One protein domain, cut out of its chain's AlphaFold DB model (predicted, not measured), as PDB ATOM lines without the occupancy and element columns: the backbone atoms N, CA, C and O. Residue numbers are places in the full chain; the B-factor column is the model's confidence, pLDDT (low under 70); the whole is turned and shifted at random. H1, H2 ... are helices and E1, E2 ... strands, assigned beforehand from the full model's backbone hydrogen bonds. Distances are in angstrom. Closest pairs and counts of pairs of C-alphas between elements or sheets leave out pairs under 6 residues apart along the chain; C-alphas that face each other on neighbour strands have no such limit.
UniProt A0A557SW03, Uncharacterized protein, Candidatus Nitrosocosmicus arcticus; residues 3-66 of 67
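What this domain is: This is residues 3 to 66 of the 67 residues of an uncharacterized protein of Candidatus Nitrosocosmicus arcticus (UniProt A0A557SW03). A hairpin of two strands, E1 and E2, makes one end; H1 leads on from it in the middle, H2 turns off at a corner from the far end of H1, and the longer H3 runs crosswise near H1, apart from H2. The printed part has 64 residues with two named strands, then three named helices; the sheet is antiparallel and the class mixed, helices and strands. It is loose, with a radius of gyration of the C-alphas of 14.2 A, and spans 39 by 31 by 24 A.

Where its parts are: E1, residues 8 to 13, begins at C-alpha 8 (-29.431, 57.373, 4.985) and measures 16.5 A; E2, residues 16 to 22, 18.2 A. H1 is residues 23 to 32, 14.2 A; H2, 34 to 42, 12.1 A; H3, 49 to 64, 22.3 A, ending at C-alpha 64 (-18.046, 38.366, 9.058).

How they stand to each other: In the hairpin, N 11 and O 19 are within hydrogen-bond range at 2.8 A. H1 and H2 only just touch, only at the corner, with 3 pairs of C-alphas within 8 A, the closest Leu 30 and Leu 37, 6.0 A. H1 and H3 are close but not clearly touching, the closest C-alphas Lys 24 and Phe 59, 7.8 A, and about perpendicular at 90 degrees. H2 and H3 are apart. Every O i to N i+4 pair is within hydrogen-bond range in H1, H2 and H3.

The domain as a whole: The farthest C-alphas, Lys 14 and Asp 50, are 41.4 A apart. The printed part has no cut and no long link; residues 42 to 48 stand free. pLDDT is under 70 at residues 34, 37 to 47 and 63 to 66.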
ATOM      1  N   GLU A   3     -37.191  54.373  -3.524       83.38
ATOM      2  CA  GLU A   3     -37.827  55.182  -4.589       83.38
ATOM      3  C   GLU A   3     -37.161  56.547  -4.806       83.38
ATOM      4  O   GLU A   3     -37.160  57.081  -5.909       83.38
ATOM      5  N   LYS A   4     -36.580  57.112  -3.743       89.81
ATOM      6  CA  LYS A   4     -35.877  58.402  -3.777       89.81
ATOM      7  C   LYS A   4     -34.353  58.265  -3.871       89.81
ATOM      8  O   LYS A   4     -33.666  59.274  -3.807       89.81
ATOM      9  N   ILE A   5     -33.824  57.042  -3.974       86.12
ATOM     10  CA  ILE A   5     -32.384  56.730  -4.028       86.12
ATOM     11  C   ILE A   5     -31.598  57.365  -2.852       86.12
ATOM     12  O   ILE A   5     -30.492  57.877  -2.982       86.12
ATOM     13  N   ILE A   6     -32.184  57.339  -1.655       91.44
ATOM     14  CA  ILE A   6     -31.595  57.840  -0.405       91.44
ATOM     15  C   ILE A   6     -31.087  56.650   0.413       91.44
ATOM     16  O   ILE A   6     -31.885  55.778   0.737       91.44
ATOM     17  N   ARG A   7     -29.802  56.641   0.800       89.81
ATOM     18  CA  ARG A   7     -29.170  55.564   1.604       89.81
ATOM     19  C   ARG A   7     -29.089  55.814   3.107       89.81
ATOM     20  O   ARG A   7     -28.702  54.929   3.862       89.81
ATOM     21  N   ARG A   8     -29.449  57.013   3.564       94.50
ATOM     22  CA  ARG A   8     -29.431  57.373   4.985       94.50
ATOM     23  C   ARG A   8     -30.584  58.314   5.280       94.50
ATOM     24  O   ARG A   8     -30.771  59.287   4.553       94.50
ATOM     25  N   ILE A   9     -31.337  58.030   6.329       95.19
ATOM     26  CA  ILE A   9     -32.395  58.900   6.834       95.19
ATOM     27  C   ILE A   9     -31.984  59.369   8.226       95.19
ATOM     28  O   ILE A   9     -31.610  58.556   9.067       95.19
ATOM     29  N   ILE A  10     -32.052  60.678   8.464       96.31
ATOM     30  CA  ILE A  10     -31.873  61.252   9.800       96.31
ATOM     31  C   ILE A  10     -33.162  61.097  10.613       96.31
ATOM     32  O   ILE A  10     -34.256  61.300  10.089       96.31
ATOM     33  N   ILE A  11     -33.030  60.749  11.890       96.94
ATOM     34  CA  ILE A  11     -34.142  60.682  12.840       96.94
ATOM     35  C   ILE A  11     -34.076  61.922  13.724       96.94
ATOM     36  O   ILE A  11     -33.051  62.192  14.358       96.94
ATOM     37  N   LEU A  12     -35.173  62.675  13.743       97.94
ATOM     38  CA  LEU A  12     -35.329  63.877  14.550       97.94
ATOM     39  C   LEU A  12     -36.364  63.630  15.651       97.94
ATOM     40  O   LEU A  12     -37.440  63.105  15.377       97.94
ATOM     41  N   GLU A  13     -36.073  64.072  16.870       97.69
ATOM     42  CA  GLU A  13     -37.044  64.170  17.960       97.69
ATOM     43  C   GLU A  13     -37.125  65.629  18.397       97.69
ATOM     44  O   GLU A  13     -36.124  66.205  18.818       97.69
ATOM     45  N   LYS A  14     -38.309  66.247  18.274       96.56
ATOM     46  CA  LYS A  14     -38.505  67.683  18.560       96.56
ATOM     47  C   LYS A  14     -37.438  68.552  17.872       96.56
ATOM     48  O   LYS A  14     -36.777  69.358  18.514       96.56
ATOM     49  N   GLU A  15     -37.231  68.302  16.575       95.69
ATOM     50  CA  GLU A  15     -36.240  68.974  15.711       95.69
ATOM     51  C   GLU A  15     -34.763  68.733  16.072       95.69
ATOM     52  O   GLU A  15     -33.865  69.179  15.359       95.69
ATOM     53  N   LYS A  16     -34.475  67.959  17.122       97.50
ATOM     54  CA  LYS A  16     -33.115  67.567  17.484       97.50
ATOM     55  C   LYS A  16     -32.724  66.281  16.764       97.50
ATOM     56  O   LYS A  16     -33.467  65.304  16.796       97.50
ATOM     57  N   LEU A  17     -31.532  66.252  16.168       97.12
ATOM     58  CA  LEU A  17     -30.944  65.025  15.627       97.12
ATOM     59  C   LEU A  17     -30.693  64.019  16.755       97.12
ATOM     60  O   LEU A  17     -29.907  64.292  17.663       97.12
ATOM     61  N   VAL A  18     -31.343  62.858  16.673       97.81
ATOM     62  CA  VAL A  18     -31.221  61.777  17.667       97.81
ATOM     63  C   VAL A  18     -30.682  60.475  17.084       97.81
ATOM     64  O   VAL A  18     -30.287  59.590  17.836       97.81
ATOM     65  N   GLY A  19     -30.616  60.346  15.757       96.94
ATOM     66  CA  GLY A  19     -30.068  59.145  15.140       96.94
ATOM     67  C   GLY A  19     -30.058  59.171  13.620       96.94
ATOM     68  O   GLY A  19     -30.470  60.142  12.981       96.94
ATOM     69  N   ILE A  20     -29.576  58.073  13.048       96.44
ATOM     70  CA  ILE A  20     -29.529  57.816  11.610       96.44
ATOM     71  C   ILE A  20     -29.974  56.371  11.396       96.44
ATOM     72  O   ILE A  20     -29.555  55.489  12.139       96.44
ATOM     73  N   ILE A  21     -30.799  56.138  10.376       94.94
ATOM     74  CA  ILE A  21     -31.117  54.800   9.869       94.94
ATOM     75  C   ILE A  21     -30.551  54.674   8.457       94.94
ATOM     76  O   ILE A  21     -30.785  55.531   7.597       94.94
ATOM     77  N   THR A  22     -29.805  53.602   8.220       92.25
ATOM     78  CA  THR A  22     -29.243  53.236   6.918       92.25
ATOM     79  C   THR A  22     -30.004  52.069   6.291       92.25
ATOM     80  O   THR A  22     -30.752  51.347   6.952       92.25
ATOM     81  N   ASP A  23     -29.802  51.863   4.993       86.81
ATOM     82  CA  ASP A  23     -30.277  50.678   4.275       86.81
ATOM     83  C   ASP A  23     -29.710  49.394   4.893       86.81
ATOM     84  O   ASP A  23     -30.440  48.415   5.050       86.81
ATOM     85  N   LYS A  24     -28.448  49.428   5.337       84.56
ATOM     86  CA  LYS A  24     -27.798  48.327   6.056       84.56
ATOM     87  C   LYS A  24     -28.486  47.992   7.382       84.56
ATOM     88  O   LYS A  24     -28.594  46.810   7.707       84.56
ATOM     89  N   ASP A  25     -28.983  48.981   8.127       88.88
ATOM     90  CA  ASP A  25     -29.719  48.740   9.381       88.88
ATOM     91  C   ASP A  25     -31.051  48.028   9.119       88.88
ATOM     92  O   ASP A  25     -31.394  47.062   9.804       88.88
ATOM     93  N   ILE A  26     -31.775  48.459   8.077       85.44
ATOM     94  CA  ILE A  26     -33.025  47.825   7.638       85.44
ATOM     95  C   ILE A  26     -32.752  46.388   7.187       85.44
ATOM     96  O   ILE A  26     -33.427  45.459   7.628       85.44
ATOM     97  N   PHE A  27     -31.732  46.193   6.352       80.62
ATOM     98  CA  PHE A  27     -31.362  44.878   5.843       80.62
ATOM     99  C   PHE A  27     -30.930  43.925   6.962       80.62
ATOM    100  O   PHE A  27     -31.375  42.781   7.010       80.62
ATOM    101  N   ARG A  28     -30.134  44.409   7.924       84.25
ATOM    102  CA  ARG A  28     -29.752  43.647   9.120       84.25
ATOM    103  C   ARG A  28     -30.968  43.218   9.935       84.25
ATOM    104  O   ARG A  28     -31.027  42.072  10.369       84.25
ATOM    105  N   SER A  29     -31.928  44.119  10.136       83.50
ATOM    106  CA  SER A  29     -33.168  43.817  10.862       83.50
ATOM    107  C   SER A  29     -33.992  42.737  10.153       83.50
ATOM    108  O   SER A  29     -34.459  41.798  10.797       83.50
ATOM    109  N   LEU A  30     -34.093  42.819   8.821       79.69
ATOM    110  CA  LEU A  30     -34.746  41.798   8.005       79.69
ATOM    111  C   LEU A  30     -34.040  40.448   8.160       79.69
ATOM    112  O   LEU A  30     -34.676  39.493   8.580       79.69
ATOM    113  N   VAL A  31     -32.728  40.366   7.908       76.38
ATOM    114  CA  VAL A  31     -31.961  39.104   7.965       76.38
ATOM    115  C   VAL A  31     -31.966  38.457   9.356       76.38
ATOM    116  O   VAL A  31     -31.939  37.233   9.479       76.38
ATOM    117  N   ASN A  32     -32.060  39.253  10.417       79.38
ATOM    118  CA  ASN A  32     -32.132  38.728  11.778       79.38
ATOM    119  C   ASN A  32     -33.533  38.224  12.165       79.38
ATOM    120  O   ASN A  32     -33.669  37.524  13.168       79.38
ATOM    121  N   ASN A  33     -34.569  38.528  11.376       80.19
ATOM    122  CA  ASN A  33     -35.937  38.094  11.630       80.19
ATOM    123  C   ASN A  33     -36.404  37.070  10.581       80.19
ATOM    124  O   ASN A  33     -36.942  37.411   9.528       80.19
ATOM    125  N   LYS A  34     -36.226  35.783  10.904       69.88
ATOM    126  CA  LYS A  34     -36.553  34.648  10.022       69.88
ATOM    127  C   LYS A  34     -38.002  34.652   9.523       69.88
ATOM    128  O   LYS A  34     -38.241  34.265   8.381       69.88
ATOM    129  N   GLU A  35     -38.948  35.086  10.354       74.19
ATOM    130  CA  GLU A  35     -40.363  35.167   9.985       74.19
ATOM    131  C   GLU A  35     -40.565  36.236   8.907       74.19
ATOM    132  O   GLU A  35     -41.041  35.919   7.816       74.19
ATOM    133  N   LEU A  36     -40.072  37.456   9.149       70.75
ATOM    134  CA  LEU A  36     -40.147  38.557   8.184       70.75
ATOM    135  C   LEU A  36     -39.452  38.222   6.864       70.75
ATOM    136  O   LEU A  36     -39.989  38.544   5.805       70.75
ATOM    137  N   LEU A  37     -38.302  37.542   6.891       69.12
ATOM    138  CA  LEU A  37     -37.646  37.069   5.669       69.12
ATOM    139  C   LEU A  37     -38.522  36.100   4.896       69.12
ATOM    140  O   LEU A  37     -38.683  36.265   3.695       69.12
ATOM    141  N   SER A  38     -39.090  35.100   5.572       65.88
ATOM    142  CA  SER A  38     -39.906  34.080   4.916       65.88
ATOM    143  C   SER A  38     -41.160  34.681   4.274       65.88
ATOM    144  O   SER A  38     -41.470  34.369   3.125       65.88
ATOM    145  N   THR A  39     -41.823  35.619   4.958       69.38
ATOM    146  CA  THR A  39     -42.982  36.350   4.432       69.38
ATOM    147  C   THR A  39     -42.592  37.249   3.261       69.38
ATOM    148  O   THR A  39     -43.298  37.294   2.258       69.38
ATOM    149  N   THR A  40     -41.451  37.931   3.356       67.62
ATOM    150  CA  THR A  40     -40.975  38.852   2.314       67.62
ATOM    151  C   THR A  40     -40.470  38.102   1.074       67.62
ATOM    152  O   THR A  40     -40.706  38.536  -0.046       67.62
ATOM    153  N   LEU A  41     -39.822  36.947   1.243       67.69
ATOM    154  CA  LEU A  41     -39.415  36.067   0.141       67.69
ATOM    155  C   LEU A  41     -40.626  35.396  -0.523       67.69
ATOM    156  O   LEU A  41     -40.647  35.236  -1.742       67.69
ATOM    157  N   GLY A  42     -41.643  35.025   0.265       65.38
ATOM    158  CA  GLY A  42     -42.898  34.464  -0.243       65.38
ATOM    159  C   GLY A  42     -43.778  35.489  -0.967       65.38
ATOM    160  O   GLY A  42     -44.489  35.145  -1.911       65.38
ATOM    161  N   GLY A  43     -43.711  36.760  -0.567       62.22
ATOM    162  CA  GLY A  43     -44.409  37.875  -1.200       62.22
ATOM    163  C   GLY A  43     -43.494  38.659  -2.134       62.22
ATOM    164  O   GLY A  43     -42.957  39.668  -1.708       62.22
ATOM    165  N   ARG A  44     -43.324  38.192  -3.386       57.00
ATOM    166  CA  ARG A  44     -42.630  38.867  -4.515       57.00
ATOM    167  C   ARG A  44     -41.903  40.165  -4.126       57.00
ATOM    168  O   ARG A  44     -42.471  41.254  -4.203       57.00
ATOM    169  N   LEU A  45     -40.631  40.048  -3.760       63.25
ATOM    170  CA  LEU A  45     -39.758  41.208  -3.617       63.25
ATOM    171  C   LEU A  45     -39.745  42.025  -4.925       63.25
ATOM    172  O   LEU A  45     -39.651  41.437  -6.004       63.25
ATOM    173  N   PRO A  46     -39.737  43.370  -4.869       65.31
ATOM    174  CA  PRO A  46     -39.520  44.221  -6.044       65.31
ATOM    175  C   PRO A  46     -38.057  44.187  -6.535       65.31
ATOM    176  O   PRO A  46     -37.616  45.070  -7.269       65.31
ATOM    177  N   ILE A  47     -37.277  43.198  -6.098       67.88
ATOM    178  CA  ILE A  47     -35.841  43.074  -6.318       67.88
ATOM    179  C   ILE A  47     -35.596  41.704  -6.966       67.88
ATOM    180  O   ILE A  47     -36.066  40.706  -6.415       67.88
ATOM    181  N   PRO A  48     -34.889  41.625  -8.109       74.06
ATOM    182  CA  PRO A  48     -34.540  40.351  -8.739       74.06
ATOM    183  C   PRO A  48     -33.776  39.425  -7.784       74.06
ATOM    184  O   PRO A  48     -32.948  39.894  -7.003       74.06
ATOM    185  N   GLU A  49     -34.022  38.115  -7.872       71.50
ATOM    186  CA  GLU A  49     -33.415  37.108  -6.986       71.50
ATOM    187  C   GLU A  49     -31.877  37.139  -7.030       71.50
ATOM    188  O   GLU A  49     -31.220  37.019  -5.997       71.50
ATOM    189  N   ASP A  50     -31.299  37.375  -8.208       76.00
ATOM    190  CA  ASP A  50     -29.845  37.439  -8.408       76.00
ATOM    191  C   ASP A  50     -29.232  38.604  -7.627       76.00
ATOM    192  O   ASP A  50     -28.252  38.447  -6.897       76.00
ATOM    193  N   LYS A  51     -29.892  39.764  -7.705       76.12
ATOM    194  CA  LYS A  51     -29.503  40.969  -6.976       76.12
ATOM    195  C   LYS A  51     -29.664  40.778  -5.470       76.12
ATOM    196  O   LYS A  51     -28.851  41.263  -4.693       76.12
ATOM    197  N   LEU A  52     -30.691  40.045  -5.041       76.12
ATOM    198  CA  LEU A  52     -30.878  39.716  -3.633       76.12
ATOM    199  C   LEU A  52     -29.740  38.834  -3.102       76.12
ATOM    200  O   LEU A  52     -29.234  39.094  -2.013       76.12
ATOM    201  N   LYS A  53     -29.324  37.810  -3.856       75.62
ATOM    202  CA  LYS A  53     -28.192  36.951  -3.471       75.62
ATOM    203  C   LYS A  53     -26.899  37.751  -3.362       75.62
ATOM    204  O   LYS A  53     -26.158  37.549  -2.404       75.62
ATOM    205  N   GLU A  54     -26.657  38.666  -4.296       80.62
ATOM    206  CA  GLU A  54     -25.504  39.569  -4.276       80.62
ATOM    207  C   GLU A  54     -25.508  40.464  -3.022       80.62
ATOM    208  O   GLU A  54     -24.531  40.480  -2.275       80.62
ATOM    209  N   GLU A  55     -26.630  41.120  -2.716       76.00
ATOM    210  CA  GLU A  55     -26.787  41.988  -1.535       76.00
ATOM    211  C   GLU A  55     -26.652  41.212  -0.211       76.00
ATOM    212  O   GLU A  55     -25.973  41.661   0.714       76.00
ATOM    213  N   ILE A  56     -27.243  40.011  -0.121       77.25
ATOM    214  CA  ILE A  56     -27.082  39.114   1.034       77.25
ATOM    215  C   ILE A  56     -25.607  38.734   1.195       77.25
ATOM    216  O   ILE A  56     -25.061  38.845   2.291       77.25
ATOM    217  N   SER A  57     -24.959  38.311   0.111       80.00
ATOM    218  CA  SER A  57     -23.551  37.913   0.098       80.00
ATOM    219  C   SER A  57     -22.644  39.047   0.583       80.00
ATOM    220  O   SER A  57     -21.898  38.867   1.548       80.00
ATOM    221  N   HIS A  58     -22.782  40.249   0.010       78.31
ATOM    222  CA  HIS A  58     -22.054  41.442   0.448       78.31
ATOM    223  C   HIS A  58     -22.287  41.764   1.922       78.31
ATOM    224  O   HIS A  58     -21.335  42.008   2.662       78.31
ATOM    225  N   PHE A  59     -23.538  41.717   2.378       77.38
ATOM    226  CA  PHE A  59     -23.864  41.968   3.774       77.38
ATOM    227  C   PHE A  59     -23.188  40.979   4.735       77.38
ATOM    228  O   PHE A  59     -22.706  41.393   5.795       77.38
ATOM    229  N   TRP A  60     -23.156  39.686   4.392       72.38
ATOM    230  CA  TRP A  60     -22.485  38.671   5.205       72.38
ATOM    231  C   TRP A  60     -20.972  38.849   5.181       72.38
ATOM    232  O   TRP A  60     -20.367  38.815   6.250       72.38
ATOM    233  N   PHE A  61     -20.358  39.108   4.024       76.69
ATOM    234  CA  PHE A  61     -18.920  39.382   3.952       76.69
ATOM    235  C   PHE A  61     -18.537  40.577   4.830       76.69
ATOM    236  O   PHE A  61     -17.698  40.438   5.719       76.69
ATOM    237  N   ASP A  62     -19.224  41.709   4.690       72.50
ATOM    238  CA  ASP A  62     -18.926  42.926   5.450       72.50
ATOM    239  C   ASP A  62     -19.058  42.764   6.971       72.50
ATOM    240  O   ASP A  62     -18.443  43.515   7.725       72.50
ATOM    241  N   ASN A  63     -19.903  41.842   7.437       66.44
ATOM    242  CA  ASN A  63     -20.144  41.624   8.865       66.44
ATOM    243  C   ASN A  63     -19.398  40.409   9.439       66.44
ATOM    244  O   ASN A  63     -19.383  40.256  10.654       66.44
ATOM    245  N   THR A  64     -18.790  39.559   8.604       59.81
ATOM    246  CA  THR A  64     -18.046  38.366   9.058       59.81
ATOM    247  C   THR A  64     -16.561  38.667   9.286       59.81
ATOM    248  O   THR A  64     -15.924  37.996  10.089       59.81
ATOM    249  N   PHE A  65     -16.007  39.704   8.643       53.25
ATOM    250  CA  PHE A  65     -14.599  40.111   8.804       53.25
ATOM    251  C   PHE A  65     -14.371  41.226   9.839       53.25
ATOM    252  O   PHE A  65     -13.258  41.728   9.970       53.25
ATOM    253  N   ILE A  66     -15.414  41.614  10.575       49.59
ATOM    254  CA  ILE A  66     -15.320  42.520  11.726       49.59
ATOM    255  C   ILE A  66     -15.581  41.683  12.980       49.59
ATOM    256  O   ILE A  66     -16.642  41.779  13.593       49.59
TER     257      ILE A  66